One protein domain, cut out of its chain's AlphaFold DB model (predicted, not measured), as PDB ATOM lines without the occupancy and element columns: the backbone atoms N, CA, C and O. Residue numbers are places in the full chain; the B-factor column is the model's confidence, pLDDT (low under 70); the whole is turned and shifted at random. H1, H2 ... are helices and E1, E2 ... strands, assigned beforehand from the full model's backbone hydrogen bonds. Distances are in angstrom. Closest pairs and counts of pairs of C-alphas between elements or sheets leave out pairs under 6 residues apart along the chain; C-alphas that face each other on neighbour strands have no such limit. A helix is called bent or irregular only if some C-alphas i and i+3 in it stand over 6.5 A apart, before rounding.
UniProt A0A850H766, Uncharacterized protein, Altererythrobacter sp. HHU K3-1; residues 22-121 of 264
ATOM      1  N   ALA A  22      19.129   0.984 -15.851       89.81
ATOM      2  CA  ALA A  22      19.623  -0.322 -15.417       89.81
ATOM      3  C   ALA A  22      20.418  -1.000 -16.537       89.81
ATOM      4  O   ALA A  22      20.062  -0.902 -17.708       89.81
ATOM      5  N   SER A  23      21.503  -1.679 -16.180       88.75
ATOM      6  CA  SER A  23      22.262  -2.499 -17.124       88.75
ATOM      7  C   SER A  23      21.519  -3.792 -17.455       88.75
ATOM      8  O   SER A  23      20.686  -4.283 -16.688       88.75
ATOM      9  N   LEU A  24      21.855  -4.391 -18.591       84.75
ATOM     10  CA  LEU A  24      21.292  -5.679 -18.988       84.75
ATOM     11  C   LEU A  24      21.674  -6.824 -18.064       84.75
ATOM     12  O   LEU A  24      20.910  -7.777 -17.940       84.75
ATOM     13  N   GLU A  25      22.853  -6.759 -17.454       85.31
ATOM     14  CA  GLU A  25      23.288  -7.750 -16.477       85.31
ATOM     15  C   GLU A  25      22.362  -7.740 -15.258       85.31
ATOM     16  O   GLU A  25      21.817  -8.783 -14.902       85.31
ATOM     17  N   GLU A  26      22.088  -6.558 -14.697       89.56
ATOM     18  CA  GLU A  26      21.151  -6.388 -13.579       89.56
ATOM     19  C   GLU A  26      19.741  -6.886 -13.940       89.56
ATOM     20  O   GLU A  26      19.104  -7.592 -13.162       89.56
ATOM     21  N   LEU A  27      19.263  -6.571 -15.148       86.06
ATOM     22  CA  LEU A  27      17.936  -6.991 -15.609       86.06
ATOM     23  C   LEU A  27      17.844  -8.505 -15.850       86.06
ATOM     24  O   LEU A  27      16.804  -9.109 -15.595       86.06
ATOM     25  N   ARG A  28      18.928  -9.137 -16.317       82.31
ATOM     26  CA  ARG A  28      19.005 -10.594 -16.523       82.31
ATOM     27  C   ARG A  28      19.205 -11.366 -15.225       82.31
ATOM     28  O   ARG A  28      18.781 -12.517 -15.165       82.31
ATOM     29  N   ALA A  29      19.813 -10.754 -14.209       85.81
ATOM     30  CA  ALA A  29      19.888 -11.333 -12.871       85.81
ATOM     31  C   ALA A  29      18.489 -11.526 -12.257       85.81
ATOM     32  O   ALA A  29      18.300 -12.416 -11.433       85.81
ATOM     33  N   GLY A  30      17.498 -10.741 -12.700       81.44
ATOM     34  CA  GLY A  30      16.084 -10.966 -12.397       81.44
ATOM     35  C   GLY A  30      15.640 -10.503 -11.007       81.44
ATOM     36  O   GLY A  30      14.476 -10.690 -10.657       81.44
ATOM     37  N   ASP A  31      16.520  -9.865 -10.231       90.00
ATOM     38  CA  ASP A  31      16.173  -9.288  -8.930       90.00
ATOM     39  C   ASP A  31      15.577  -7.884  -9.102       90.00
ATOM     40  O   ASP A  31      16.275  -6.870  -9.093       90.00
ATOM     41  N   ALA A  32      14.255  -7.828  -9.274       90.12
ATOM     42  CA  ALA A  32      13.530  -6.566  -9.371       90.12
ATOM     43  C   ALA A  32      13.698  -5.715  -8.103       90.12
ATOM     44  O   ALA A  32      13.859  -4.500  -8.189       90.12
ATOM     45  N   MET A  33      13.672  -6.344  -6.924       93.19
ATOM     46  CA  MET A  33      13.682  -5.635  -5.645       93.19
ATOM     47  C   MET A  33      15.002  -4.905  -5.410       93.19
ATOM     48  O   MET A  33      14.981  -3.783  -4.908       93.19
ATOM     49  N   ALA A  34      16.124  -5.465  -5.869       93.12
ATOM     50  CA  ALA A  34      17.416  -4.779  -5.866       93.12
ATOM     51  C   ALA A  34      17.427  -3.479  -6.700       93.12
ATOM     52  O   ALA A  34      18.257  -2.599  -6.466       93.12
ATOM     53  N   LEU A  35      16.510  -3.333  -7.663       92.19
ATOM     54  CA  LEU A  35      16.407  -2.164  -8.540       92.19
ATOM     55  C   LEU A  35      15.320  -1.167  -8.102       92.19
ATOM     56  O   LEU A  35      15.275  -0.060  -8.643       92.19
ATOM     57  N   ALA A  36      14.470  -1.519  -7.130       92.06
ATOM     58  CA  ALA A  36      13.283  -0.747  -6.751       92.06
ATOM     59  C   ALA A  36      13.612   0.713  -6.397       92.06
ATOM     60  O   ALA A  36      13.039   1.633  -6.980       92.06
ATOM     61  N   ASP A  37      14.596   0.939  -5.522       90.38
ATOM     62  CA  ASP A  37      14.999   2.283  -5.080       90.38
ATOM     63  C   ASP A  37      15.524   3.169  -6.212       90.38
ATOM     64  O   ASP A  37      15.459   4.396  -6.131       90.38
ATOM     65  N   ARG A  38      16.043   2.564  -7.282       90.88
ATOM     66  CA  ARG A  38      16.554   3.300  -8.438       90.88
ATOM     67  C   ARG A  38      15.456   3.571  -9.456       90.88
ATOM     68  O   ARG A  38      15.385   4.679  -9.977       90.88
ATOM     69  N   LEU A  39      14.629   2.570  -9.751       91.81
ATOM     70  CA  LEU A  39      13.658   2.623 -10.847       91.81
ATOM     71  C   LEU A  39      12.329   3.276 -10.456       91.81
ATOM     72  O   LEU A  39      11.603   3.740 -11.333       91.81
ATOM     73  N   LEU A  40      12.003   3.319  -9.164       89.62
ATOM     74  CA  LEU A  40      10.735   3.848  -8.680       89.62
ATOM     75  C   LEU A  40      10.828   5.290  -8.163       89.62
ATOM     76  O   LEU A  40      11.871   5.716  -7.637       89.62
ATOM     77  N   PRO A  41       9.712   6.042  -8.250       85.75
ATOM     78  CA  PRO A  41       9.614   7.356  -7.634       85.75
ATOM     79  C   PRO A  41       9.747   7.252  -6.107       85.75
ATOM     80  O   PRO A  41       9.467   6.218  -5.499       85.75
ATOM     81  N   ALA A  42      10.224   8.326  -5.475       86.06
ATOM     82  CA  ALA A  42      10.589   8.315  -4.057       86.06
ATOM     83  C   ALA A  42       9.418   7.977  -3.116       86.06
ATOM     84  O   ALA A  42       9.638   7.388  -2.062       86.06
ATOM     85  N   ASP A  43       8.181   8.299  -3.508       82.00
ATOM     86  CA  ASP A  43       6.964   7.990  -2.751       82.00
ATOM     87  C   ASP A  43       6.620   6.489  -2.723       82.00
ATOM     88  O   ASP A  43       5.814   6.072  -1.896       82.00
ATOM     89  N   ALA A  44       7.236   5.671  -3.584       83.00
ATOM     90  CA  ALA A  44       7.000   4.229  -3.662       83.00
ATOM     91  C   ALA A  44       7.993   3.385  -2.837       83.00
ATOM     92  O   ALA A  44       7.683   2.253  -2.470       83.00
ATOM     93  N   ARG A  45       9.184   3.915  -2.525       78.44
ATOM     94  CA  ARG A  45      10.342   3.144  -2.013       78.44
ATOM     95  C   ARG A  45      10.126   2.474  -0.650       78.44
ATOM     96  O   ARG A  45      10.767   1.479  -0.349       78.44
ATOM     97  N   GLY A  46       9.199   2.992   0.156       78.50
ATOM     98  CA  GLY A  46       8.816   2.403   1.446       78.50
ATOM     99  C   GLY A  46       7.535   1.564   1.419       78.50
ATOM    100  O   GLY A  46       7.187   0.977   2.438       78.50
ATOM    101  N   ASP A  47       6.817   1.534   0.292       87.12
ATOM    102  CA  ASP A  47       5.537   0.826   0.161       87.12
ATOM    103  C   ASP A  47       5.694  -0.520  -0.556       87.12
ATOM    104  O   ASP A  47       4.885  -1.418  -0.351       87.12
ATOM    105  N   VAL A  48       6.720  -0.692  -1.393       91.06
ATOM    106  CA  VAL A  48       6.902  -1.913  -2.192       91.06
ATOM    107  C   VAL A  48       7.328  -3.104  -1.339       91.06
ATOM    108  O   VAL A  48       8.312  -3.053  -0.608       91.06
ATOM    109  N   VAL A  49       6.607  -4.213  -1.499       90.00
ATOM    110  CA  VAL A  49       6.840  -5.480  -0.788       90.00
ATOM    111  C   VAL A  49       7.285  -6.616  -1.710       90.00
ATOM    112  O   VAL A  49       7.804  -7.622  -1.232       90.00
ATOM    113  N   SER A  50       7.089  -6.486  -3.023       89.88
ATOM    114  CA  SER A  50       7.587  -7.447  -4.011       89.88
ATOM    115  C   SER A  50       7.743  -6.815  -5.390       89.88
ATOM    116  O   SER A  50       7.158  -5.772  -5.683       89.88
ATOM    117  N   GLY A  51       8.509  -7.465  -6.263       89.25
ATOM    118  CA  GLY A  51       8.664  -7.035  -7.643       89.25
ATOM    119  C   GLY A  51       9.038  -8.182  -8.569       89.25
ATOM    120  O   GLY A  51       9.578  -9.198  -8.133       89.25
ATOM    121  N   THR A  52       8.742  -8.015  -9.850       90.44
ATOM    122  CA  THR A  52       9.090  -8.943 -10.924       90.44
ATOM    123  C   THR A  52       9.653  -8.180 -12.115       90.44
ATOM    124  O   THR A  52       9.254  -7.052 -12.403       90.44
ATOM    125  N   LEU A  53      10.598  -8.807 -12.811       88.06
ATOM    126  CA  LEU A  53      11.136  -8.324 -14.077       88.06
ATOM    127  C   LEU A  53      10.626  -9.214 -15.205       88.06
ATOM    128  O   LEU A  53      10.695 -10.441 -15.120       88.06
ATOM    129  N   ARG A  54      10.128  -8.598 -16.275       84.62
ATOM    130  CA  ARG A  54       9.665  -9.287 -17.478       84.62
ATOM    131  C   ARG A  54      10.342  -8.698 -18.704       84.62
ATOM    132  O   ARG A  54      10.487  -7.490 -18.815       84.62
ATOM    133  N   ARG A  55      10.728  -9.554 -19.648       81.31
ATOM    134  CA  ARG A  55      11.167  -9.120 -20.977       81.31
ATOM    135  C   ARG A  55       9.956  -8.926 -21.888       81.31
ATOM    136  O   ARG A  55       9.139  -9.836 -22.027       81.31
ATOM    137  N   GLU A  56       9.880  -7.787 -22.564       76.12
ATOM    138  CA  GLU A  56       8.833  -7.516 -23.549       76.12
ATOM    139  C   GLU A  56       9.225  -8.067 -24.919       76.12
ATOM    140  O   GLU A  56       9.900  -7.423 -25.714       76.12
ATOM    141  N   HIS A  57       8.790  -9.295 -25.210       63.53
ATOM    142  CA  HIS A  57       9.119  -9.993 -26.460       63.53
ATOM    143  C   HIS A  57       8.497  -9.376 -27.722       63.53
ATOM    144  O   HIS A  57       8.864  -9.763 -28.829       63.53
ATOM    145  N   HIS A  58       7.534  -8.469 -27.563       59.84
ATOM    146  CA  HIS A  58       6.793  -7.872 -28.670       59.84
ATOM    147  C   HIS A  58       7.332  -6.500 -29.102       59.84
ATOM    148  O   HIS A  58       6.873  -5.968 -30.111       59.84
ATOM    149  N   LEU A  59       8.287  -5.931 -28.360       58.88
ATOM    150  CA  LEU A  59       8.983  -4.705 -28.736       58.88
ATOM    151  C   LEU A  59      10.346  -5.066 -29.347       58.88
ATOM    152  O   LEU A  59      11.021  -5.962 -28.830       58.88
ATOM    153  N   PRO A  60      10.754  -4.419 -30.455       55.78
ATOM    154  CA  PRO A  60      12.094  -4.612 -30.990       55.78
ATOM    155  C   PRO A  60      13.149  -4.142 -29.976       55.78
ATOM    156  O   PRO A  60      12.905  -3.231 -29.192       55.78
ATOM    157  N   GLY A  61      14.323  -4.776 -29.988       62.41
ATOM    158  CA  GLY A  61      15.407  -4.462 -29.053       62.41
ATOM    159  C   GLY A  61      15.293  -5.153 -27.685       62.41
ATOM    160  O   GLY A  61      14.806  -6.282 -27.551       62.41
ATOM    161  N   GLN A  62      15.849  -4.508 -26.658       73.50
ATOM    162  CA  GLN A  62      15.874  -4.992 -25.278       73.50
ATOM    163  C   GLN A  62      14.932  -4.143 -24.433       73.50
ATOM    164  O   GLN A  62      15.341  -3.160 -23.828       73.50
ATOM    165  N   ALA A  63      13.661  -4.528 -24.424       81.62
ATOM    166  CA  ALA A  63      12.648  -3.902 -23.594       81.62
ATOM    167  C   ALA A  63      12.329  -4.786 -22.382       81.62
ATOM    168  O   ALA A  63      12.168  -6.008 -22.503       81.62
ATOM    169  N   PHE A  64      12.237  -4.158 -21.215       87.44
ATOM    170  CA  PHE A  64      11.906  -4.800 -19.952       87.44
ATOM    171  C   PHE A  64      10.818  -4.023 -19.219       87.44
ATOM    172  O   PHE A  64      10.803  -2.798 -19.214       87.44
ATOM    173  N   ASP A  65       9.954  -4.761 -18.537       89.69
ATOM    174  CA  ASP A  65       9.012  -4.250 -17.557       89.69
ATOM    175  C   ASP A  65       9.470  -4.667 -16.162       89.69
ATOM    176  O   ASP A  65       9.600  -5.859 -15.875       89.69
ATOM    177  N   ALA A  66       9.664  -3.696 -15.276       91.69
ATOM    178  CA  ALA A  66       9.776  -3.935 -13.846       91.69
ATOM    179  C   ALA A  66       8.431  -3.614 -13.187       91.69
ATOM    180  O   ALA A  66       7.982  -2.466 -13.208       91.69
ATOM    181  N   ILE A  67       7.771  -4.627 -12.628       90.94
ATOM    182  CA  ILE A  67       6.459  -4.510 -11.987       90.94
ATOM    183  C   ILE A  67       6.647  -4.701 -10.490       90.94
ATOM    184  O   ILE A  67       7.156  -5.725 -10.054       90.94
ATOM    185  N   TYR A  68       6.204  -3.735  -9.699       92.06
ATOM    186  CA  TYR A  68       6.359  -3.717  -8.252       92.06
ATOM    187  C   TYR A  68       5.002  -3.663  -7.573       92.06
ATOM    188  O   TYR A  68       4.127  -2.888  -7.958       92.06
ATOM    189  N   THR A  69       4.840  -4.469  -6.535       89.00
ATOM    190  CA  THR A  69       3.620  -4.550  -5.740       89.00
ATOM    191  C   THR A  69       3.842  -3.851  -4.407       89.00
ATOM    192  O   THR A  69       4.749  -4.206  -3.655       89.00
ATOM    193  N   GLY A  70       3.008  -2.854  -4.128       88.94
ATOM    194  CA  GLY A  70       2.930  -2.147  -2.856       88.94
ATOM    195  C   GLY A  70       2.250  -2.965  -1.760       88.94
ATOM    196  O   GLY A  70       1.595  -3.980  -2.025       88.94
ATOM    197  N   SER A  71       2.383  -2.500  -0.525       86.56
ATOM    198  CA  SER A  71       1.735  -3.080   0.640       86.56
ATOM    199  C   SER A  71       0.211  -2.984   0.516       86.56
ATOM    200  O   SER A  71      -0.343  -2.071  -0.111       86.56
ATOM    201  N   VAL A  72      -0.488  -3.962   1.090       84.50
ATOM    202  CA  VAL A  72      -1.952  -3.957   1.098       84.50
ATOM    203  C   VAL A  72      -2.437  -3.094   2.258       84.50
ATOM    204  O   VAL A  72      -2.009  -3.270   3.398       84.50
ATOM    205  N   ARG A  73      -3.349  -2.167   1.968       84.31
ATOM    206  CA  ARG A  73      -3.938  -1.231   2.927       84.31
ATOM    207  C   ARG A  73      -5.463  -1.367   2.942       84.31
ATOM    208  O   ARG A  73      -6.050  -1.632   1.890       84.31
ATOM    209  N   PRO A  74      -6.126  -1.156   4.089       83.88
ATOM    210  CA  PRO A  74      -7.583  -1.068   4.133       83.88
ATOM    211  C   PRO A  74      -8.115   0.052   3.226       83.88
ATOM    212  O   PRO A  74      -7.542   1.142   3.181       83.88
ATOM    213  N   GLY A  75      -9.200  -0.236   2.502       81.00
ATOM    214  CA  GLY A  75      -9.974   0.716   1.705       81.00
ATOM    215  C   GLY A  75     -11.217   1.217   2.451       81.00
ATOM    216  O   GLY A  75     -11.137   1.647   3.599       81.00
ATOM    217  N   ASP A  76     -12.384   1.135   1.809       73.69
ATOM    218  CA  ASP A  76     -13.688   1.631   2.296       73.69
ATOM    219  C   ASP A  76     -14.394   0.713   3.322       73.69
ATOM    220  O   ASP A  76     -15.618   0.602   3.358       73.69
ATOM    221  N   GLY A  77     -13.630   0.032   4.177       71.31
ATOM    222  CA  GLY A  77     -14.153  -0.891   5.195       71.31
ATOM    223  C   GLY A  77     -14.643  -2.242   4.655       71.31
ATOM    224  O   GLY A  77     -14.784  -3.177   5.435       71.31
ATOM    225  N   GLN A  78     -14.851  -2.381   3.340       75.94
ATOM    226  CA  GLN A  78     -15.170  -3.660   2.679       75.94
ATOM    227  C   GLN A  78     -14.148  -4.069   1.613       75.94
ATOM    228  O   GLN A  78     -14.270  -5.135   1.004       75.94
ATOM    229  N   THR A  79     -13.152  -3.226   1.364       78.12
ATOM    230  CA  THR A  79     -12.143  -3.447   0.336       78.12
ATOM    231  C   THR A  79     -10.732  -3.340   0.889       78.12
ATOM    232  O   THR A  79     -10.472  -2.699   1.910       78.12
ATOM    233  N   CYS A  80      -9.810  -3.964   0.170       82.19
ATOM    234  CA  CYS A  80      -8.376  -3.833   0.355       82.19
ATOM    235  C   CYS A  80      -7.773  -3.216  -0.901       82.19
ATOM    236  O   CYS A  80      -8.125  -3.595  -2.017       82.19
ATOM    237  N   VAL A  81      -6.859  -2.269  -0.726       84.94
ATOM    238  CA  VAL A  81      -6.220  -1.530  -1.814       84.94
ATOM    239  C   VAL A  81      -4.724  -1.785  -1.771       84.94
ATOM    240  O   VAL A  81      -4.110  -1.755  -0.709       84.94
ATOM    241  N   ARG A  82      -4.113  -1.990  -2.932       86.50
ATOM    242  CA  ARG A  82      -2.656  -1.961  -3.087       86.50
ATOM    243  C   ARG A  82      -2.274  -1.097  -4.274       86.50
ATOM    244  O   ARG A  82      -3.045  -0.959  -5.221       86.50
ATOM    245  N   SER A  83      -1.080  -0.525  -4.241       88.75
ATOM    246  CA  SER A  83      -0.500   0.119  -5.421       88.75
ATOM    247  C   SER A  83       0.310  -0.903  -6.222       88.75
ATOM    248  O   SER A  83       0.978  -1.759  -5.656       88.75
ATOM    249  N   GLU A  84       0.230  -0.839  -7.543       89.31
ATOM    250  CA  GLU A  84       1.153  -1.492  -8.465       89.31
ATOM    251  C   GLU A  84       1.903  -0.399  -9.215       89.31
ATOM    252  O   GLU A  84       1.292   0.511  -9.783       89.31
ATOM    253  N   TYR A  85       3.224  -0.484  -9.202       91.50
ATOM    254  CA  TYR A  85       4.099   0.430  -9.911       91.50
ATOM    255  C   TYR A  85       4.738  -0.321 -11.068       91.50
ATOM    256  O   TYR A  85       5.190  -1.451 -10.902       91.50
ATOM    257  N   ARG A  86       4.792   0.299 -12.240       91.69
ATOM    258  CA  ARG A  86       5.467  -0.257 -13.409       91.69
ATOM    259  C   ARG A  86       6.514   0.726 -13.889       91.69
ATOM    260  O   ARG A  86       6.194   1.898 -14.066       91.69
ATOM    261  N   ALA A  87       7.731   0.248 -14.099       91.62
ATOM    262  CA  ALA A  87       8.787   0.973 -14.789       91.62
ATOM    263  C   ALA A  87       9.104   0.235 -16.094       91.62
ATOM    264  O   ALA A  87       9.495  -0.932 -16.066       91.62
ATOM    265  N   GLU A  88       8.898   0.906 -17.221       91.06
ATOM    266  CA  GLU A  88       9.236   0.412 -18.555       91.06
ATOM    267  C   GLU A  88      10.666   0.867 -18.871       91.06
ATOM    268  O   GLU A  88      10.980   2.056 -18.765       91.06
ATOM    269  N   LEU A  89      11.537  -0.084 -19.209       90.19
ATOM    270  CA  LEU A  89      12.929   0.160 -19.571       90.19
ATOM    271  C   LEU A  89      13.150  -0.244 -21.019       90.19
ATOM    272  O   LEU A  89      13.001  -1.413 -21.374       90.19
ATOM    273  N   HIS A  90      13.520   0.720 -21.848       83.75
ATOM    274  CA  HIS A  90      13.754   0.499 -23.266       83.75
ATOM    275  C   HIS A  90      14.716   1.558 -23.796       83.75
ATOM    276  O   HIS A  90      14.630   2.725 -23.427       83.75
ATOM    277  N   ASP A  91      15.624   1.157 -24.677       77.75
ATOM    278  CA  ASP A  91      16.386   2.099 -25.483       77.75
ATOM    279  C   ASP A  91      15.623   2.408 -26.777       77.75
ATOM    280  O   ASP A  91      15.721   1.679 -27.761       77.75
ATOM    281  N   GLU A  92      14.867   3.509 -26.780       68.12
ATOM    282  CA  GLU A  92      14.127   3.979 -27.962       68.12
ATOM    283  C   GLU A  92      15.040   4.359 -29.140       68.12
ATOM    284  O   GLU A  92      14.559   4.537 -30.260       68.12
ATOM    285  N   THR A  93      16.348   4.492 -28.898       67.75
ATOM    286  CA  THR A  93      17.352   4.838 -29.909       67.75
ATOM    287  C   THR A  93      18.107   3.626 -30.456       67.75
ATOM    288  O   THR A  93      18.858   3.772 -31.423       67.75
ATOM    289  N   ALA A  94      17.892   2.432 -29.889       65.81
ATOM    290  CA  ALA A  94      18.534   1.209 -30.349       65.81
ATOM    291  C   ALA A  94      18.057   0.823 -31.756       65.81
ATOM    292  O   ALA A  94      16.859   0.828 -32.048       65.81
ATOM    293  N   ASP A  95      18.994   0.433 -32.629       65.38
ATOM    294  CA  ASP A  95      18.650  -0.105 -33.946       65.38
ATOM    295  C   ASP A  95      17.866  -1.420 -33.765       65.38
ATOM    296  O   ASP A  95      18.425  -2.401 -33.259       65.38
ATOM    297  N   PRO A  96      16.589  -1.483 -34.194       62.06
ATOM    298  CA  PRO A  96      15.773  -2.687 -34.066       62.06
ATOM    299  C   PRO A  96      16.340  -3.879 -34.856       62.06
ATOM    300  O   PRO A  96      15.933  -5.014 -34.607       62.06
ATOM    301  N   ASN A  97      17.268  -3.639 -35.791       57.34
ATOM    302  CA  ASN A  97      17.913  -4.648 -36.630       57.34
ATOM    303  C   ASN A  97      19.325  -5.031 -36.161       57.34
ATOM    304  O   ASN A  97      19.981  -5.833 -36.829       57.34
ATOM    305  N   ALA A  98      19.816  -4.485 -35.045       60.84
ATOM    306  CA  ALA A  98      21.119  -4.869 -34.518       60.84
ATOM    307  C   ALA A  98      21.128  -6.367 -34.157       60.84
ATOM    308  O   ALA A  98      20.380  -6.820 -33.290       60.84
ATOM    309  N   GLU A  99      22.004  -7.148 -34.803       53.22
ATOM    310  CA  GLU A  99      22.097  -8.606 -34.605       53.22
ATOM    311  C   GLU A  99      22.418  -8.995 -33.152       53.22
ATOM    312  O   GLU A  99      22.067 -10.085 -32.690       53.22
ATOM    313  N   ARG A 100      23.084  -8.100 -32.412       59.06
ATOM    314  CA  ARG A 100      23.316  -8.212 -30.972       59.06
ATOM    315  C   ARG A 100      23.233  -6.841 -30.335       59.06
ATOM    316  O   ARG A 100      23.842  -5.889 -30.809       59.06
ATOM    317  N   ALA A 101      22.529  -6.782 -29.219       62.59
ATOM    318  CA  ALA A 101      22.527  -5.605 -28.378       62.59
ATOM    319  C   ALA A 101      23.788  -5.566 -27.505       62.59
ATOM    320  O   ALA A 101      24.251  -6.609 -27.026       62.59
ATOM    321  N   ASP A 102      24.327  -4.361 -27.338       70.00
ATOM    322  CA  ASP A 102      25.535  -4.078 -26.569       70.00
ATOM    323  C   ASP A 102      25.374  -4.581 -25.119       70.00
ATOM    324  O   ASP A 102      24.445  -4.156 -24.433       70.00
ATOM    325  N   PRO A 103      26.218  -5.517 -24.641       65.50
ATOM    326  CA  PRO A 103      26.123  -6.046 -23.282       65.50
ATOM    327  C   PRO A 103      26.365  -4.990 -22.194       65.50
ATOM    328  O   PRO A 103      25.901  -5.194 -21.073       65.50
ATOM    329  N   GLU A 104      27.043  -3.886 -22.512       69.94
ATOM    330  CA  GLU A 104      27.280  -2.770 -21.589       69.94
ATOM    331  C   GLU A 104      26.159  -1.718 -21.631       69.94
ATOM    332  O   GLU A 104      26.165  -0.773 -20.835       69.94
ATOM    333  N   ALA A 105      25.164  -1.892 -22.512       75.94
ATOM    334  CA  ALA A 105      24.051  -0.964 -22.635       75.94
ATOM    335  C   ALA A 105      23.302  -0.810 -21.307       75.94
ATOM    336  O   ALA A 105      22.934  -1.777 -20.625       75.94
ATOM    337  N   ARG A 106      23.038   0.450 -20.962       85.25
ATOM    338  CA  ARG A 106      22.183   0.831 -19.842       85.25
ATOM    339  C   ARG A 106      20.851   1.285 -20.405       85.25
ATOM    340  O   ARG A 106      20.786   2.289 -21.106       85.25
ATOM    341  N   LEU A 107      19.795   0.557 -20.080       87.12
ATOM    342  CA  LEU A 107      18.451   0.883 -20.521       87.12
ATOM    343  C   LEU A 107      17.868   1.974 -19.615       87.12
ATOM    344  O   LEU A 107      17.839   1.782 -18.391       87.12
ATOM    345  N   PRO A 108      17.417   3.109 -20.172       88.88
ATOM    346  CA  PRO A 108      16.729   4.131 -19.404       88.88
ATOM    347  C   PRO A 108      15.299   3.709 -19.077       88.88
ATOM    348  O   PRO A 108      14.663   2.969 -19.828       88.88
ATOM    349  N   VAL A 109      14.781   4.215 -17.959       89.38
ATOM    350  CA  VAL A 109      13.345   4.180 -17.672       89.38
ATOM    351  C   VAL A 109      12.651   5.188 -18.585       89.38
ATOM    352  O   VAL A 109      12.821   6.395 -18.422       89.38
ATOM    353  N   THR A 110      11.865   4.698 -19.538       86.56
ATOM    354  CA  THR A 110      11.118   5.534 -20.491       86.56
ATOM    355  C   THR A 110       9.762   5.942 -19.934       86.56
ATOM    356  O   THR A 110       9.242   7.016 -20.243       86.56
ATOM    357  N   ARG A 111       9.186   5.106 -19.064       87.75
ATOM    358  CA  ARG A 111       7.886   5.362 -18.454       87.75
ATOM    359  C   ARG A 111       7.786   4.749 -17.070       87.75
ATOM    360  O   ARG A 111       8.110   3.585 -16.870       87.75
ATOM    361  N   THR A 112       7.222   5.509 -16.139       87.06
ATOM    362  CA  THR A 112       6.718   4.975 -14.871       87.06
ATOM    363  C   THR A 112       5.215   5.175 -14.785       87.06
ATOM    364  O   THR A 112       4.724   6.275 -15.051       87.06
ATOM    365  N   SER A 113       4.470   4.151 -14.383       88.69
ATOM    366  CA  SER A 113       3.049   4.273 -14.062       88.69
ATOM    367  C   SER A 113       2.744   3.716 -12.679       88.69
ATOM    368  O   SER A 113       3.435   2.837 -12.165       88.69
ATOM    369  N   ARG A 114       1.686   4.252 -12.070       89.75
ATOM    370  CA  ARG A 114       1.121   3.778 -10.810       89.75
ATOM    371  C   ARG A 114      -0.344   3.449 -11.041       89.75
ATOM    372  O   ARG A 114      -1.087   4.273 -11.571       89.75
ATOM    373  N   HIS A 115      -0.751   2.261 -10.624       86.44
ATOM    374  CA  HIS A 115      -2.128   1.801 -10.681       86.44
ATOM    375  C   HIS A 115      -2.562   1.362  -9.293       86.44
ATOM    376  O   HIS A 115      -1.857   0.612  -8.626       86.44
ATOM    377  N   GLU A 116      -3.736   1.795  -8.858       85.81
ATOM    378  CA  GLU A 116      -4.357   1.186  -7.691       85.81
ATOM    379  C   GLU A 116      -5.057  -0.100  -8.113       85.81
ATOM    380  O   GLU A 116      -5.668  -0.180  -9.184       85.81
ATOM    381  N   LYS A 117      -4.946  -1.121  -7.269       83.25
ATOM    382  CA  LYS A 117      -5.695  -2.358  -7.401       83.25
ATOM    383  C   LYS A 117      -6.537  -2.587  -6.154       83.25
ATOM    384  O   LYS A 117      -6.062  -2.323  -5.052       83.25
ATOM    385  N   ILE A 118      -7.760  -3.078  -6.332       81.44
ATOM    386  CA  ILE A 118      -8.741  -3.275  -5.258       81.44
ATOM    387  C   ILE A 118      -9.120  -4.758  -5.174       81.44
ATOM    388  O   ILE A 118      -9.252  -5.423  -6.197       81.44
ATOM    389  N   ALA A 119      -9.287  -5.271  -3.964       76.62
ATOM    390  CA  ALA A 119      -9.818  -6.595  -3.662       76.62
ATOM    391  C   ALA A 119     -10.943  -6.481  -2.623       76.62
ATOM    392  O   ALA A 119     -11.057  -5.459  -1.940       76.62
ATOM    393  N   LEU A 120     -11.769  -7.520  -2.493       74.81
ATOM    394  CA  LEU A 120     -12.705  -7.626  -1.371       74.81
ATOM    395  C   LEU A 120     -11.931  -7.999  -0.104       74.81
ATOM    396  O   LEU A 120     -10.995  -8.794  -0.169       74.81
ATOM    397  N   ALA A 121     -12.312  -7.424   1.035       71.19
ATOM    398  CA  ALA A 121     -11.785  -7.862   2.322       71.19
ATOM    399  C   ALA A 121     -12.297  -9.274   2.656       71.19
ATOM    400  O   ALA A 121     -13.433  -9.622   2.321       71.19
TER     401      ALA A 121
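This is residues 22 to 121 of the 264 residues of an uncharacterized protein of Altererythrobacter sp. HHU K3-1 (UniProt A0A850H766). A long, twisted sheet of four strands makes the body, with two short helices, H1 and H2, covering one face of it and no named helix on the other. The hairpin of E3 and E4 runs on past E1 and E2 at one end, and the long link of residues 90 to 105 lies toward the other end. The printed part has 100 residues, with named elements in the order H1, H2, E1, E2, E3, E4; the sheet's order is E1, E2, E3, E4, antiparallel throughout, and the class is mixed, helices and strands. The whole is only just loose, close to compact, with a radius of gyration of the C-alphas of 15.6 A; its outline is a rod of 54 by 23 by 19 A.

Begin at the sheet, a meander, each strand the antiparallel neighbour of the one before: E1, residues 48 to 55, E2, 64 to 70, E3, 79 to 89, and E4, 106 to 120. In the hairpin of E1 and E2, at 162 degrees, find N 52 and O 67 at 2.8 A. In the hairpin of E2 and E3, at 156 degrees, N 68 and O 85 are 2.8 A apart. In the hairpin of E3 and E4, at 167 degrees, look at N 84 and O 115, 2.8 A. The edge strands E1 and E4 are apart. E4 bends by 60 degrees at residue 110, and residues 22 to 23 pair antiparallel with its residues 106 to 107. H2, residues 33 to 39, is on the sheet; its closest C-alphas to E1 are those of Met 33 and Gly 51, 5.6 A. H1, residues 24 to 29, is on the same face at a height over the sheet of 8.1 A, only just over E2, with 3 of its 6 C-alphas there, and slantwise to the strands at 52 degrees on the local plane. H1 and H2 are only just apart, closest 8.1 A. Every O i to N i+4 pair is within hydrogen-bond range in H1; H2 has 1 of 3, with 3 of 4 O i to N i+3 pairs, and is irregular, with C-alphas 34 and 37 at 7.5 A.

Find C-alpha 106 at (22.183, 0.831, -19.842); from there E4 runs 40.4 A to C-alpha 120 at (-12.705, -7.626, -1.371). E3 measures 32.2 A, E1 20.6 A and E2 19.5 A. H1 begins at C-alpha 24, (21.292, -5.679, -18.988), and measures 8.4 A; H2 measures 9.8 A.

The C-alphas farthest apart are those of Gly 77 and Glu 99, 54.4 A. The printed part has no cut, and the link from E3 to E4, 16 residues, is long. Mean pLDDT of the printed part is 81.6; look for values under 70 at residues 57 to 61, 92 to 101 and 103 to 104.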